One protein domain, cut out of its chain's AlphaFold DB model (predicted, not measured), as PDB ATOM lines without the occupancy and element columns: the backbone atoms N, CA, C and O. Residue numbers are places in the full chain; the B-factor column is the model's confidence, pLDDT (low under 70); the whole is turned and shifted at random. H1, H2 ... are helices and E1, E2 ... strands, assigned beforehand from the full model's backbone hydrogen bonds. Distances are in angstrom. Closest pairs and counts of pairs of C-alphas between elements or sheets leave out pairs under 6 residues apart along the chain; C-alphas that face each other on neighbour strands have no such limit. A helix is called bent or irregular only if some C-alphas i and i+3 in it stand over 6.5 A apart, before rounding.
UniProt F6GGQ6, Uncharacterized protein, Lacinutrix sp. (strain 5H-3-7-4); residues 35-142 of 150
ATOM      1  N   ALA A  35     272.083 176.630 138.775       38.50
ATOM      2  CA  ALA A  35     273.043 175.805 139.515       38.50
ATOM      3  C   ALA A  35     273.422 176.436 140.871       38.50
ATOM      4  O   ALA A  35     273.525 175.734 141.880       38.50
ATOM      5  N   ILE A  36     273.538 177.771 140.930       37.00
ATOM      6  CA  ILE A  36     273.782 178.499 142.184       37.00
ATOM      7  C   ILE A  36     272.566 178.404 143.125       37.00
ATOM      8  O   ILE A  36     272.745 178.235 144.332       37.00
ATOM      9  N   LEU A  37     271.331 178.424 142.611       32.28
ATOM     10  CA  LEU A  37     270.117 178.288 143.433       32.28
ATOM     11  C   LEU A  37     269.923 176.873 144.001       32.28
ATOM     12  O   LEU A  37     269.508 176.743 145.152       32.28
ATOM     13  N   VAL A  38     270.287 175.823 143.256       35.34
ATOM     14  CA  VAL A  38     270.297 174.443 143.779       35.34
ATOM     15  C   VAL A  38     271.397 174.268 144.830       35.34
ATOM     16  O   VAL A  38     271.157 173.647 145.863       35.34
ATOM     17  N   SER A  39     272.565 174.894 144.642       36.84
ATOM     18  CA  SER A  39     273.657 174.840 145.627       36.84
ATOM     19  C   SER A  39     273.334 175.547 146.953       36.84
ATOM     20  O   SER A  39     273.863 175.164 147.992       36.84
ATOM     21  N   LYS A  40     272.427 176.538 146.947       32.78
ATOM     22  CA  LYS A  40     272.062 177.325 148.141       32.78
ATOM     23  C   LYS A  40     270.939 176.714 148.989       32.78
ATOM     24  O   LYS A  40     270.675 177.218 150.075       32.78
ATOM     25  N   ILE A  41     270.270 175.660 148.508       39.75
ATOM     26  CA  ILE A  41     269.155 174.995 149.217       39.75
ATOM     27  C   ILE A  41     269.606 173.707 149.926       39.75
ATOM     28  O   ILE A  41     268.921 173.226 150.828       39.75
ATOM     29  N   ILE A  42     270.769 173.155 149.580       46.53
ATOM     30  CA  ILE A  42     271.260 171.907 150.169       46.53
ATOM     31  C   ILE A  42     272.127 172.247 151.382       46.53
ATOM     32  O   ILE A  42     273.349 172.132 151.362       46.53
ATOM     33  N   GLU A  43     271.489 172.680 152.468       39.75
ATOM     34  CA  GLU A  43     272.096 172.489 153.783       39.75
ATOM     35  C   GLU A  43     272.119 170.976 154.038       39.75
ATOM     36  O   GLU A  43     271.135 170.386 154.493       39.75
ATOM     37  N   THR A  44     273.245 170.333 153.724       46.31
ATOM     38  CA  THR A  44     273.558 168.967 154.152       46.31
ATOM     39  C   THR A  44     273.730 168.997 155.668       46.31
ATOM     40  O   THR A  44     274.841 169.007 156.202       46.31
ATOM     41  N   LYS A  45     272.623 169.083 156.409       47.16
ATOM     42  CA  LYS A  45     272.672 168.933 157.858       47.16
ATOM     43  C   LYS A  45     273.169 167.525 158.131       47.16
ATOM     44  O   LYS A  45     272.483 166.557 157.815       47.16
ATOM     45  N   LYS A  46     274.361 167.417 158.728       46.00
ATOM     46  CA  LYS A  46     274.808 166.182 159.372       46.00
ATOM     47  C   LYS A  46     273.727 165.812 160.374       46.00
ATOM     48  O   LYS A  46     273.575 166.467 161.405       46.00
ATOM     49  N   ILE A  47     272.924 164.813 160.038       51.25
ATOM     50  CA  ILE A  47     271.994 164.264 161.005       51.25
ATOM     51  C   ILE A  47     272.863 163.411 161.917       51.25
ATOM     52  O   ILE A  47     273.317 162.341 161.518       51.25
ATOM     53  N   ASN A  48     273.107 163.902 163.135       43.41
ATOM     54  CA  ASN A  48     273.465 163.035 164.251       43.41
ATOM     55  C   ASN A  48     272.237 162.163 164.509       43.41
ATOM     56  O   ASN A  48     271.392 162.465 165.352       43.41
ATOM     57  N   ALA A  49     272.084 161.117 163.700       45.38
ATOM     58  CA  ALA A  49     271.179 160.034 163.999       45.38
ATOM     59  C   ALA A  49     271.807 159.322 165.194       45.38
ATOM     60  O   ALA A  49     272.555 158.366 165.040       45.38
ATOM     61  N   ASN A  50     271.523 159.819 166.397       42.06
ATOM     62  CA  ASN A  50     271.896 159.183 167.662       42.06
ATOM     63  C   ASN A  50     271.093 157.885 167.902       42.06
ATOM     64  O   ASN A  50     270.969 157.423 169.028       42.06
ATOM     65  N   ASN A  51     270.511 157.323 166.839       47.00
ATOM     66  CA  ASN A  51     269.826 156.051 166.836       47.00
ATOM     67  C   ASN A  51     270.792 155.036 166.249       47.00
ATOM     68  O   ASN A  51     270.899 154.882 165.035       47.00
ATOM     69  N   ASP A  52     271.434 154.300 167.145       52.72
ATOM     70  CA  ASP A  52     272.177 153.074 166.858       52.72
ATOM     71  C   ASP A  52     271.278 151.952 166.281       52.72
ATOM     72  O   ASP A  52     271.721 150.826 166.076       52.72
ATOM     73  N   ASN A  53     270.006 152.262 166.006       60.88
ATOM     74  CA  ASN A  53     268.974 151.332 165.595       60.88
ATOM     75  C   ASN A  53     269.166 150.928 164.132       60.88
ATOM     76  O   ASN A  53     269.182 151.765 163.220       60.88
ATOM     77  N   SER A  54     269.266 149.621 163.914       75.62
ATOM     78  CA  SER A  54     269.111 149.009 162.604       75.62
ATOM     79  C   SER A  54     267.702 149.267 162.076       75.62
ATOM     80  O   SER A  54     266.696 149.098 162.766       75.62
ATOM     81  N   TRP A  55     267.638 149.708 160.829       84.06
ATOM     82  CA  TRP A  55     266.410 149.805 160.068       84.06
ATOM     83  C   TRP A  55     266.134 148.433 159.478       84.06
ATOM     84  O   TRP A  55     266.988 147.862 158.798       84.06
ATOM     85  N   HIS A  56     264.938 147.929 159.747       83.56
ATOM     86  CA  HIS A  56     264.457 146.661 159.229       83.56
ATOM     87  C   HIS A  56     263.297 146.901 158.278       83.56
ATOM     88  O   HIS A  56     262.559 147.884 158.396       83.56
ATOM     89  N   PHE A  57     263.139 145.982 157.337       86.94
ATOM     90  CA  PHE A  57     261.960 145.930 156.496       86.94
ATOM     91  C   PHE A  57     260.669 145.867 157.337       86.94
ATOM     92  O   PHE A  57     260.601 145.138 158.325       86.94
ATOM     93  N   PHE A  58     259.650 146.630 156.930       85.12
ATOM     94  CA  PHE A  58     258.344 146.670 157.596       85.12
ATOM     95  C   PHE A  58     257.257 145.998 156.750       85.12
ATOM     96  O   PHE A  58     256.715 144.972 157.148       85.12
ATOM     97  N   SER A  59     256.950 146.557 155.576       86.38
ATOM     98  CA  SER A  59     255.925 146.032 154.667       86.38
ATOM     99  C   SER A  59     256.021 146.667 153.278       86.38
ATOM    100  O   SER A  59     256.630 147.729 153.106       86.38
ATOM    101  N   VAL A  60     255.362 146.056 152.291       87.88
ATOM    102  CA  VAL A  60     255.186 146.625 150.944       87.88
ATOM    103  C   VAL A  60     253.773 147.196 150.798       87.88
ATOM    104  O   VAL A  60     252.797 146.561 151.185       87.88
ATOM    105  N   TYR A  61     253.657 148.390 150.208       85.62
ATOM    106  CA  TYR A  61     252.371 149.010 149.874       85.62
ATOM    107  C   TYR A  61     252.305 149.319 148.370       85.62
ATOM    108  O   TYR A  61     253.147 150.084 147.883       85.62
ATOM    109  N   PRO A  62     251.336 148.762 147.622       82.62
ATOM    110  CA  PRO A  62     251.255 148.929 146.176       82.62
ATOM    111  C   PRO A  62     250.758 150.334 145.834       82.62
ATOM    112  O   PRO A  62     249.724 150.781 146.323       82.62
ATOM    113  N   ILE A  63     251.479 151.040 144.965       79.38
ATOM    114  CA  ILE A  63     251.088 152.387 144.545       79.38
ATOM    115  C   ILE A  63     250.197 152.301 143.300       79.38
ATOM    116  O   ILE A  63     250.570 151.691 142.297       79.38
ATOM    117  N   GLY A  64     249.046 152.975 143.332       71.44
ATOM    118  CA  GLY A  64     248.104 153.017 142.209       71.44
ATOM    119  C   GLY A  64     247.226 151.766 142.116       71.44
ATOM    120  O   GLY A  64     246.950 151.117 143.116       71.44
ATOM    121  N   SER A  65     246.759 151.432 140.912       66.75
ATOM    122  CA  SER A  65     245.856 150.295 140.664       66.75
ATOM    123  C   SER A  65     246.580 148.955 140.475       66.75
ATOM    124  O   SER A  65     246.046 148.059 139.819       66.75
ATOM    125  N   GLN A  66     247.818 148.824 140.965       67.56
ATOM    126  CA  GLN A  66     248.539 147.557 140.871       67.56
ATOM    127  C   GLN A  66     247.888 146.529 141.797       67.56
ATOM    128  O   GLN A  66     247.643 146.807 142.969       67.56
ATOM    129  N   LYS A  67     247.571 145.356 141.242       62.81
ATOM    130  CA  LYS A  67     247.011 144.236 142.000       62.81
ATOM    131  C   LYS A  67     248.089 143.584 142.862       62.81
ATOM    132  O   LYS A  67     249.276 143.648 142.546       62.81
ATOM    133  N   ASP A  68     247.630 142.935 143.927       70.06
ATOM    134  CA  ASP A  68     248.404 142.290 144.998       70.06
ATOM    135  C   ASP A  68     249.389 141.192 144.544       70.06
ATOM    136  O   ASP A  68     250.172 140.681 145.345       70.06
ATOM    137  N   ASP A  69     249.366 140.821 143.264       71.62
ATOM    138  CA  ASP A  69     249.938 139.578 142.739       71.62
ATOM    139  C   ASP A  69     251.456 139.441 142.969       71.62
ATOM    140  O   ASP A  69     251.973 138.328 143.013       71.62
ATOM    141  N   ASN A  70     252.169 140.554 143.192       78.75
ATOM    142  CA  ASN A  70     253.616 140.559 143.429       78.75
ATOM    143  C   ASN A  70     254.042 141.004 144.832       78.75
ATOM    144  O   ASN A  70     255.245 140.994 145.107       78.75
ATOM    145  N   ILE A  71     253.118 141.369 145.729       86.38
ATOM    146  CA  ILE A  71     253.491 141.890 147.055       86.38
ATOM    147  C   ILE A  71     254.360 140.884 147.797       86.38
ATOM    148  O   ILE A  71     255.482 141.216 148.159       86.38
ATOM    149  N   LYS A  72     253.902 139.636 147.931       86.06
ATOM    150  CA  LYS A  72     254.642 138.590 148.655       86.06
ATOM    151  C   LYS A  72     256.042 138.358 148.091       86.06
ATOM    152  O   LYS A  72     256.980 138.142 148.849       86.06
ATOM    153  N   THR A  73     256.190 138.421 146.771       87.06
ATOM    154  CA  THR A  73     257.491 138.290 146.106       87.06
ATOM    155  C   THR A  73     258.421 139.429 146.512       87.06
ATOM    156  O   THR A  73     259.555 139.177 146.914       87.06
ATOM    157  N   VAL A  74     257.938 140.674 146.464       86.62
ATOM    158  CA  VAL A  74     258.712 141.854 146.881       86.62
ATOM    159  C   VAL A  74     259.044 141.786 148.371       86.62
ATOM    160  O   VAL A  74     260.194 141.997 148.749       86.62
ATOM    161  N   GLU A  75     258.080 141.434 149.220       90.38
ATOM    162  CA  GLU A  75     258.310 141.277 150.658       90.38
ATOM    163  C   GLU A  75     259.390 140.236 150.944       90.38
ATOM    164  O   GLU A  75     260.282 140.503 151.739       90.38
ATOM    165  N   ASN A  76     259.370 139.085 150.269       88.81
ATOM    166  CA  ASN A  76     260.380 138.045 150.461       88.81
ATOM    167  C   ASN A  76     261.790 138.513 150.075       88.81
ATOM    168  O   ASN A  76     262.744 138.147 150.753       88.81
ATOM    169  N   ILE A  77     261.927 139.341 149.031       87.94
ATOM    170  CA  ILE A  77     263.225 139.897 148.613       87.94
ATOM    171  C   ILE A  77     263.790 140.841 149.681       87.94
ATOM    172  O   ILE A  77     264.988 140.819 149.953       87.94
ATOM    173  N   TYR A  78     262.943 141.676 150.288       86.69
ATOM    174  CA  TYR A  78     263.398 142.726 151.203       86.69
ATOM    175  C   TYR A  78     263.291 142.367 152.685       86.69
ATOM    176  O   TYR A  78     263.842 143.093 153.505       86.69
ATOM    177  N   ARG A  79     262.633 141.264 153.056       87.69
ATOM    178  CA  ARG A  79     262.388 140.873 154.456       87.69
ATOM    179  C   ARG A  79     263.661 140.803 155.297       87.69
ATOM    180  O   ARG A  79     263.635 141.182 156.464       87.69
ATOM    181  N   GLU A  80     264.756 140.330 154.715       85.19
ATOM    182  CA  GLU A  80     266.045 140.192 155.405       85.19
ATOM    183  C   GLU A  80     266.908 141.459 155.329       85.19
ATOM    184  O   GLU A  80     267.982 141.523 155.934       85.19
ATOM    185  N   LEU A  81     266.449 142.492 154.612       85.56
ATOM    186  CA  LEU A  81     267.180 143.741 154.491       85.56
ATOM    187  C   LEU A  81     267.262 144.426 155.858       85.56
ATOM    188  O   LEU A  81     266.261 144.815 156.465       85.56
ATOM    189  N   SER A  82     268.498 144.611 156.306       86.62
ATOM    190  CA  SER A  82     268.838 145.333 157.520       86.62
ATOM    191  C   SER A  82     269.983 146.283 157.217       86.62
ATOM    192  O   SER A  82     271.033 145.869 156.713       86.62
ATOM    193  N   PHE A  83     269.793 147.557 157.533       89.19
ATOM    194  CA  PHE A  83     270.816 148.572 157.327       89.19
ATOM    195  C   PHE A  83     270.857 149.571 158.474       89.19
ATOM    196  O   PHE A  83     269.911 149.731 159.239       89.19
ATOM    197  N   LYS A  84     271.977 150.271 158.593       90.25
ATOM    198  CA  LYS A  84     272.206 151.290 159.615       90.25
ATOM    199  C   LYS A  84     272.729 152.551 158.955       90.25
ATOM    200  O   LYS A  84     273.575 152.461 158.072       90.25
ATOM    201  N   ILE A  85     272.259 153.716 159.395       86.81
ATOM    202  CA  ILE A  85     272.734 155.009 158.895       86.81
ATOM    203  C   ILE A  85     273.376 155.781 160.044       86.81
ATOM    204  O   ILE A  85     272.692 156.163 160.989       86.81
ATOM    205  N   VAL A  86     274.681 156.028 159.947       86.38
ATOM    206  CA  VAL A  86     275.458 156.808 160.924       86.38
ATOM    207  C   VAL A  86     276.336 157.791 160.169       86.38
ATOM    208  O   VAL A  86     277.023 157.395 159.233       86.38
ATOM    209  N   ASN A  87     276.340 159.064 160.570       85.69
ATOM    210  CA  ASN A  87     277.225 160.094 160.008       85.69
ATOM    211  C   ASN A  87     277.215 160.166 158.469       85.69
ATOM    212  O   ASN A  87     278.263 160.302 157.844       85.69
ATOM    213  N   ASN A  88     276.030 160.099 157.857       88.12
ATOM    214  CA  ASN A  88     275.840 160.074 156.401       88.12
ATOM    215  C   ASN A  88     276.467 158.858 155.691       88.12
ATOM    216  O   ASN A  88     276.686 158.900 154.485       88.12
ATOM    217  N   THR A  89     276.724 157.769 156.408       89.69
ATOM    218  CA  THR A  89     277.137 156.485 155.841       89.69
ATOM    219  C   THR A  89     276.043 155.463 156.095       89.69
ATOM    220  O   THR A  89     275.626 155.278 157.240       89.69
ATOM    221  N   ILE A  90     275.584 154.788 155.042       91.00
ATOM    222  CA  ILE A  90     274.753 153.592 155.177       91.00
ATOM    223  C   ILE A  90     275.659 152.369 155.251       91.00
ATOM    224  O   ILE A  90     276.599 152.236 154.477       91.00
ATOM    225  N   THR A  91     275.396 151.483 156.203       92.00
ATOM    226  CA  THR A  91     275.968 150.138 156.261       92.00
ATOM    227  C   THR A  91     274.834 149.161 156.025       92.00
ATOM    228  O   THR A  91     273.895 149.133 156.820       92.00
ATOM    229  N   ILE A  92     274.902 148.395 154.941       89.12
ATOM    230  CA  ILE A  92     273.921 147.360 154.619       89.12
ATOM    231  C   ILE A  92     274.550 146.014 154.960       89.12
ATOM    232  O   ILE A  92     275.644 145.693 154.480       89.12
ATOM    233  N   ASN A  93     273.877 145.240 155.811       83.88
ATOM    234  CA  ASN A  93     274.387 143.949 156.253       83.88
ATOM    235  C   ASN A  93     274.661 143.050 155.038       83.88
ATOM    236  O   ASN A  93     273.840 142.964 154.130       83.88
ATOM    237  N   ASN A  94     275.825 142.395 155.029       83.69
ATOM    238  CA  ASN A  94     276.289 141.490 153.968       83.69
ATOM    239  C   ASN A  94     276.537 142.121 152.579       83.69
ATOM    240  O   ASN A  94     276.898 141.385 151.665       83.69
ATOM    241  N   LEU A  95     276.402 143.444 152.412       87.56
ATOM    242  CA  LEU A  95     276.685 144.126 151.136       87.56
ATOM    243  C   LEU A  95     277.838 145.129 151.238       87.56
ATOM    244  O   LEU A  95     278.696 145.155 150.362       87.56
ATOM    245  N   GLY A  96     277.900 145.929 152.307       90.19
ATOM    246  CA  GLY A  96     278.984 146.895 152.505       90.19
ATOM    247  C   GLY A  96     278.508 148.263 152.981       90.19
ATOM    248  O   GLY A  96     277.520 148.374 153.711       90.19
ATOM    249  N   LYS A  97     279.262 149.309 152.626       93.06
ATOM    250  CA  LYS A  97     279.030 150.685 153.078       93.06
ATOM    251  C   LYS A  97     279.008 151.655 151.906       93.06
ATOM    252  O   LYS A  97     279.858 151.554 151.032       93.06
ATOM    253  N   GLU A  98     278.108 152.631 151.962       93.44
ATOM    254  CA  GLU A  98     278.025 153.724 150.988       93.44
ATOM    255  C   GLU A  98     277.892 155.078 151.679       93.44
ATOM    256  O   GLU A  98     277.341 155.197 152.781       93.44
ATOM    257  N   GLU A  99     278.382 156.121 151.018       93.50
ATOM    258  CA  GLU A  99     278.158 157.491 151.460       93.50
ATOM    259  C   GLU A  99     276.832 158.039 150.934       93.50
ATOM    260  O   GLU A  99     276.443 157.828 149.786       93.50
ATOM    261  N   LEU A 100     276.160 158.826 151.769       91.38
ATOM    262  CA  LEU A 100     274.842 159.374 151.494       91.38
ATOM    263  C   LEU A 100     274.845 160.903 151.460       91.38
ATOM    264  O   LEU A 100     275.467 161.576 152.287       91.38
ATOM    265  N   TYR A 101     274.061 161.462 150.548       89.56
ATOM    266  CA  TYR A 101     273.443 162.768 150.727       89.56
ATOM    267  C   TYR A 101     272.145 162.582 151.511       89.56
ATOM    268  O   TYR A 101     271.272 161.816 151.104       89.56
ATOM    269  N   ILE A 102     272.026 163.280 152.641       88.81
ATOM    270  CA  ILE A 102     270.844 163.238 153.503       88.81
ATOM    271  C   ILE A 102     270.305 164.654 153.639       88.81
ATOM    272  O   ILE A 102     270.994 165.539 154.143       88.81
ATOM    273  N   ASN A 103     269.065 164.850 153.202       86.56
ATOM    274  CA  ASN A 103     268.398 166.145 153.187       86.56
ATOM    275  C   ASN A 103     267.002 166.035 153.800       86.56
ATOM    276  O   ASN A 103     266.358 164.990 153.729       86.56
ATOM    277  N   LYS A 104     266.496 167.133 154.365       90.81
ATOM    278  CA  LYS A 104     265.087 167.247 154.763       90.81
ATOM    279  C   LYS A 104     264.359 168.148 153.779       90.81
ATOM    280  O   LYS A 104     264.726 169.308 153.615       90.81
ATOM    281  N   ILE A 105     263.328 167.617 153.136       91.06
ATOM    282  CA  ILE A 105     262.529 168.330 152.139       91.06
ATOM    283  C   ILE A 105     261.129 168.540 152.721       91.06
ATOM    284  O   ILE A 105     260.527 167.565 153.166       91.06
ATOM    285  N   PRO A 106     260.574 169.766 152.719       91.88
ATOM    286  CA  PRO A 106     259.184 169.983 153.104       91.88
ATOM    287  C   PRO A 106     258.247 169.057 152.322       91.88
ATOM    288  O   PRO A 106     258.348 168.958 151.096       91.88
ATOM    289  N   SER A 107     257.326 168.381 153.004       90.94
ATOM    290  CA  SER A 107     256.489 167.344 152.390       90.94
ATOM    291  C   SER A 107     255.630 167.878 151.241       90.94
ATOM    292  O   SER A 107     255.352 167.162 150.285       90.94
ATOM    293  N   ASN A 108     255.253 169.159 151.275       87.00
ATOM    294  CA  ASN A 108     254.556 169.836 150.175       87.00
ATOM    295  C   ASN A 108     255.426 170.098 148.930       87.00
ATOM    296  O   ASN A 108     254.868 170.302 147.860       87.00
ATOM    297  N   LYS A 109     256.758 170.099 149.060       90.44
ATOM    298  CA  LYS A 109     257.717 170.273 147.957       90.44
ATOM    299  C   LYS A 109     258.296 168.948 147.455       90.44
ATOM    300  O   LYS A 109     258.856 168.912 146.366       90.44
ATOM    301  N   PHE A 110     258.191 167.879 148.247       91.69
ATOM    302  CA  PHE A 110     258.743 166.570 147.901       91.69
ATOM    303  C   PHE A 110     257.969 165.895 146.759       91.69
ATOM    304  O   PHE A 110     258.559 165.422 145.788       91.69
ATOM    305  N   PHE A 111     256.638 165.871 146.847       89.12
ATOM    306  CA  PHE A 111     255.802 165.252 145.822       89.12
ATOM    307  C   PHE A 111     255.530 166.241 144.691       89.12
ATOM    308  O   PHE A 111     254.869 167.253 144.894       89.12
ATOM    309  N   LYS A 112     255.985 165.912 143.476       88.38
ATOM    310  CA  LYS A 112     255.676 166.706 142.273       88.38
ATOM    311  C   LYS A 112     254.184 166.700 141.933       88.38
ATOM    312  O   LYS A 112     253.678 167.681 141.409       88.38
ATOM    313  N   GLN A 113     253.505 165.583 142.200       88.81
ATOM    314  CA  GLN A 113     252.094 165.393 141.882       88.81
ATOM    315  C   GLN A 113     251.268 165.248 143.157       88.81
ATOM    316  O   GLN A 113     251.617 164.465 144.046       88.81
ATOM    317  N   GLN A 114     250.139 165.954 143.217       89.12
ATOM    318  CA  GLN A 114     249.272 165.989 144.397       89.12
ATOM    319  C   GLN A 114     248.723 164.604 144.774       89.12
ATOM    320  O   GLN A 114     248.604 164.292 145.956       89.12
ATOM    321  N   TYR A 115     248.431 163.748 143.790       88.81
ATOM    322  CA  TYR A 115     247.878 162.419 144.063       88.81
ATOM    323  C   TYR A 115     248.848 161.524 144.851       88.81
ATOM    324  O   TYR A 115     248.398 160.753 145.694       88.81
ATOM    325  N   PHE A 116     250.169 161.653 144.652       89.06
ATOM    326  CA  PHE A 116     251.144 160.910 145.460       89.06
ATOM    327  C   PHE A 116     251.116 161.374 146.910       89.06
ATOM    328  O   PHE A 116     251.085 160.545 147.813       89.06
ATOM    329  N   LYS A 117     251.071 162.691 147.144       90.44
ATOM    330  CA  LYS A 117     250.963 163.235 148.501       90.44
ATOM    331  C   LYS A 117     249.729 162.679 149.214       90.44
ATOM    332  O   LYS A 117     249.855 162.190 150.332       90.44
ATOM    333  N   ASN A 118     248.574 162.696 148.549       91.06
ATOM    334  CA  ASN A 118     247.326 162.168 149.107       91.06
ATOM    335  C   ASN A 118     247.435 160.665 149.421       91.06
ATOM    336  O   ASN A 118     247.019 160.233 150.492       91.06
ATOM    337  N   TYR A 119     248.034 159.884 148.515       90.88
ATOM    338  CA  TYR A 119     248.259 158.452 148.714       90.88
ATOM    339  C   TYR A 119     249.105 158.175 149.968       90.88
ATOM    340  O   TYR A 119     248.689 157.422 150.845       90.88
ATOM    341  N   TYR A 120     250.262 158.829 150.110       90.44
ATOM    342  CA  TYR A 120     251.121 158.612 151.278       90.44
ATOM    343  C   TYR A 120     250.495 159.135 152.577       90.44
ATOM    344  O   TYR A 120     250.667 158.514 153.624       90.44
ATOM    345  N   GLN A 121     249.726 160.226 152.527       92.62
ATOM    346  CA  GLN A 121     248.947 160.694 153.677       92.62
ATOM    347  C   GLN A 121     247.939 159.641 154.158       92.62
ATOM    348  O   GLN A 121     247.828 159.421 155.366       92.62
ATOM    349  N   ALA A 122     247.246 158.965 153.235       91.75
ATOM    350  CA  ALA A 122     246.332 157.876 153.572       91.75
ATOM    351  C   ALA A 122     247.077 156.692 154.209       91.75
ATOM    352  O   ALA A 122     246.685 156.244 155.282       91.75
ATOM    353  N   ILE A 123     248.205 156.256 153.631       90.94
ATOM    354  CA  ILE A 123     249.019 155.155 154.183       90.94
ATOM    355  C   ILE A 123     249.496 155.449 155.613       90.94
ATOM    356  O   ILE A 123     249.370 154.592 156.488       90.94
ATOM    357  N   PHE A 124     250.002 156.658 155.883       91.38
ATOM    358  CA  PHE A 124     250.459 157.042 157.228       91.38
ATOM    359  C   PHE A 124     249.339 156.942 158.267       91.38
ATOM    360  O   PHE A 124     249.545 156.408 159.358       91.38
ATOM    361  N   LYS A 125     248.138 157.398 157.907       92.25
ATOM    362  CA  LYS A 125     246.976 157.345 158.790       92.25
ATOM    363  C   LYS A 125     246.443 155.920 158.956       92.25
ATOM    364  O   LYS A 125     246.258 155.467 160.077       92.25
ATOM    365  N   GLU A 126     246.177 155.224 157.855       91.19
ATOM    366  CA  GLU A 126     245.443 153.952 157.853       91.19
ATOM    367  C   GLU A 126     246.302 152.751 158.237       91.19
ATOM    368  O   GLU A 126     245.791 151.796 158.819       91.19
ATOM    369  N   LYS A 127     247.590 152.762 157.877       88.75
ATOM    370  CA  LYS A 127     248.475 151.598 158.036       88.75
ATOM    371  C   LYS A 127     249.493 151.774 159.147       88.75
ATOM    372  O   LYS A 127     249.831 150.800 159.809       88.75
ATOM    373  N   LEU A 128     249.966 153.002 159.354       87.44
ATOM    374  CA  LEU A 128     250.989 153.303 160.356       87.44
ATOM    375  C   LEU A 128     250.420 153.977 161.615       87.44
ATOM    376  O   LEU A 128     251.151 154.147 162.586       87.44
ATOM    377  N   ASN A 129     249.137 154.360 161.604       90.25
ATOM    378  CA  ASN A 129     248.465 155.082 162.689       90.25
ATOM    379  C   ASN A 129     249.280 156.283 163.214       90.25
ATOM    380  O   ASN A 129     249.385 156.518 164.418       90.25
ATOM    381  N   THR A 130     249.894 157.037 162.303       90.12
ATOM    382  CA  THR A 130     250.728 158.205 162.620       90.12
ATOM    383  C   THR A 130     250.346 159.383 161.727       90.12
ATOM    384  O   THR A 130     249.958 159.182 160.570       90.12
ATOM    385  N   PRO A 131     250.454 160.635 162.211       91.44
ATOM    386  CA  PRO A 131     250.308 161.798 161.349       91.44
ATOM    387  C   PRO A 131     251.344 161.781 160.222       91.44
ATOM    388  O   PRO A 131     252.472 161.305 160.379       91.44
ATOM    389  N   PHE A 132     250.953 162.338 159.080       93.06
ATOM    390  CA  PHE A 132     251.871 162.553 157.973       93.06
ATOM    391  C   PHE A 132     252.879 163.655 158.337       93.06
ATOM    392  O   PHE A 132     252.451 164.718 158.787       93.06
ATOM    393  N   PRO A 133     254.193 163.444 158.156       93.25
ATOM    394  CA  PRO A 133     255.200 164.395 158.606       93.25
ATOM    395  C   PRO A 133     255.221 165.662 157.742       93.25
ATOM    396  O   PRO A 133     254.982 165.613 156.533       93.25
ATOM    397  N   ASP A 134     255.616 166.787 158.338       91.56
ATOM    398  CA  ASP A 134     255.771 168.071 157.635       91.56
ATOM    399  C   ASP A 134     257.006 168.119 156.721       91.56
ATOM    400  O   ASP A 134     257.074 168.923 155.787       91.56
ATOM    401  N   SER A 135     257.982 167.238 156.965       92.19
ATOM    402  CA  SER A 135     259.181 167.085 156.141       92.19
ATOM    403  C   SER A 135     259.519 165.618 155.894       92.19
ATOM    404  O   SER A 135     259.489 164.812 156.825       92.19
ATOM    405  N   ILE A 136     259.936 165.305 154.671       90.75
ATOM    406  CA  ILE A 136     260.449 164.002 154.254       90.75
ATOM    407  C   ILE A 136     261.973 163.999 154.356       90.75
ATOM    408  O   ILE A 136     262.644 164.926 153.895       90.75
ATOM    409  N   LEU A 137     262.522 162.937 154.943       87.62
ATOM    410  CA  LEU A 137     263.951 162.658 154.900       87.62
ATOM    411  C   LEU A 137     264.296 162.041 153.539       87.62
ATOM    412  O   LEU A 137     263.929 160.904 153.259       87.62
ATOM    413  N   ALA A 138     264.980 162.798 152.688       88.00
ATOM    414  CA  ALA A 138     265.462 162.336 151.395       88.00
ATOM    415  C   ALA A 138     266.897 161.820 151.533       88.00
ATOM    416  O   ALA A 138     267.778 162.540 152.006       88.00
ATOM    417  N   ILE A 139     267.116 160.577 151.110       88.06
ATOM    418  CA  ILE A 139     268.405 159.887 151.183       88.06
ATOM    419  C   ILE A 139     268.811 159.509 149.760       88.06
ATOM    420  O   ILE A 139     268.006 158.971 149.002       88.06
ATOM    421  N   THR A 140     270.044 159.817 149.370       89.12
ATOM    422  CA  THR A 140     270.567 159.507 148.032       89.12
ATOM    423  C   THR A 140     272.009 159.042 148.138       89.12
ATOM    424  O   THR A 140     272.796 159.657 148.849       89.12
ATOM    425  N   ASN A 141     272.364 157.974 147.427       91.44
ATOM    426  CA  ASN A 141     273.738 157.486 147.380       91.44
ATOM    427  C   ASN A 141     274.630 158.471 146.597       91.44
ATOM    428  O   ASN A 141     274.310 158.841 145.463       91.44
ATOM    429  N   LYS A 142     275.747 158.909 147.197       93.19
ATOM    430  CA  LYS A 142     276.707 159.825 146.554       93.19
ATOM    431  C   LYS A 142     277.410 159.178 145.361       93.19
ATOM    432  O   LYS A 142     277.725 159.855 144.382       93.19
TER     433      LYS A 142
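What this domain is: This is residues 35 to 142 of the 150 residues of an uncharacterized protein of Lacinutrix sp. (strain 5H-3-7-4) (UniProt F6GGQ6). The model looks like an open ring round a largely empty middle: a curled sheet of four strands, E1 to E4, makes one side, and H2, the unnamed stretch before it and H4 make the other. H3 sits where the sheet leads over to H4, and residues 35 to 40, with H1, stick out as a free end. The printed part has 108 residues, in the order H1, H2, E1, E2, E3, H3, H4, E4; the sheet runs E1, E2, E3, E4, all antiparallel, and the class is mixed, helices and strands. It is only just loose, close to compact, with a radius of gyration of the C-alphas of 16.1 A and spans of 43 by 37 by 26 A.

How they stand to each other: H1, residues 35 to 39, is not on the sheet and is apart from H2, residues 68 to 78. In the link joining them, residues 55 to 56 pair antiparallel with residues 82 to 83 of E1, residues 82 to 86. E1, E2, residues 89 to 92, and E3, residues 96 to 106, form a meander, each strand the antiparallel neighbour of the one before. E1 and E2 are a hairpin, with N 84 and O 91 2.8 A apart, within hydrogen-bond range. E2 and E3 are also a hairpin, with N 90 and O 98 2.9 A apart, within that range. E3 bends by 52 degrees at residue 99; its residues 96 to 99 pair with E2, and its residues 100 to 106 with the edge strand E4, residues 135 to 141. N 103 and O 138 are 2.9 A apart, within hydrogen-bond range. H3, residues 107 to 110, only grazes the strongly twisted sheet. H3 is close to but not clearly touching H4, residues 114 to 126; their closest C-alphas, those of Asn 108 and Lys 117, are 7.7 A apart. H2 and H4 are apart, and neither is on the sheet. Each O i to N i+4 pair is within hydrogen-bond range in H1 and H4, 5 of 7 are in H2, and H3 is too short for such a pair.

Where its parts are: H1 begins at C-alpha 35, (273.043, 175.805, 139.515). H2 is 16.2 A long and irregular, with C-alphas 69 and 72 7.6 A apart. E1 measures 13.7 A, E3 30.4 A and H4 18.5 A. E4, 19.5 A long, ends at C-alpha 141, (273.738, 157.486, 147.380).

The domain as a whole: The C-alphas farthest apart, those of Ile 36 and Asp 69, are 45.6 A apart. The printed part has no cut. The link from H1 to H2, 28 residues, is long. Mean pLDDT of the printed part is 79.5; residues 35 to 53 and 65 to 67 are under 70.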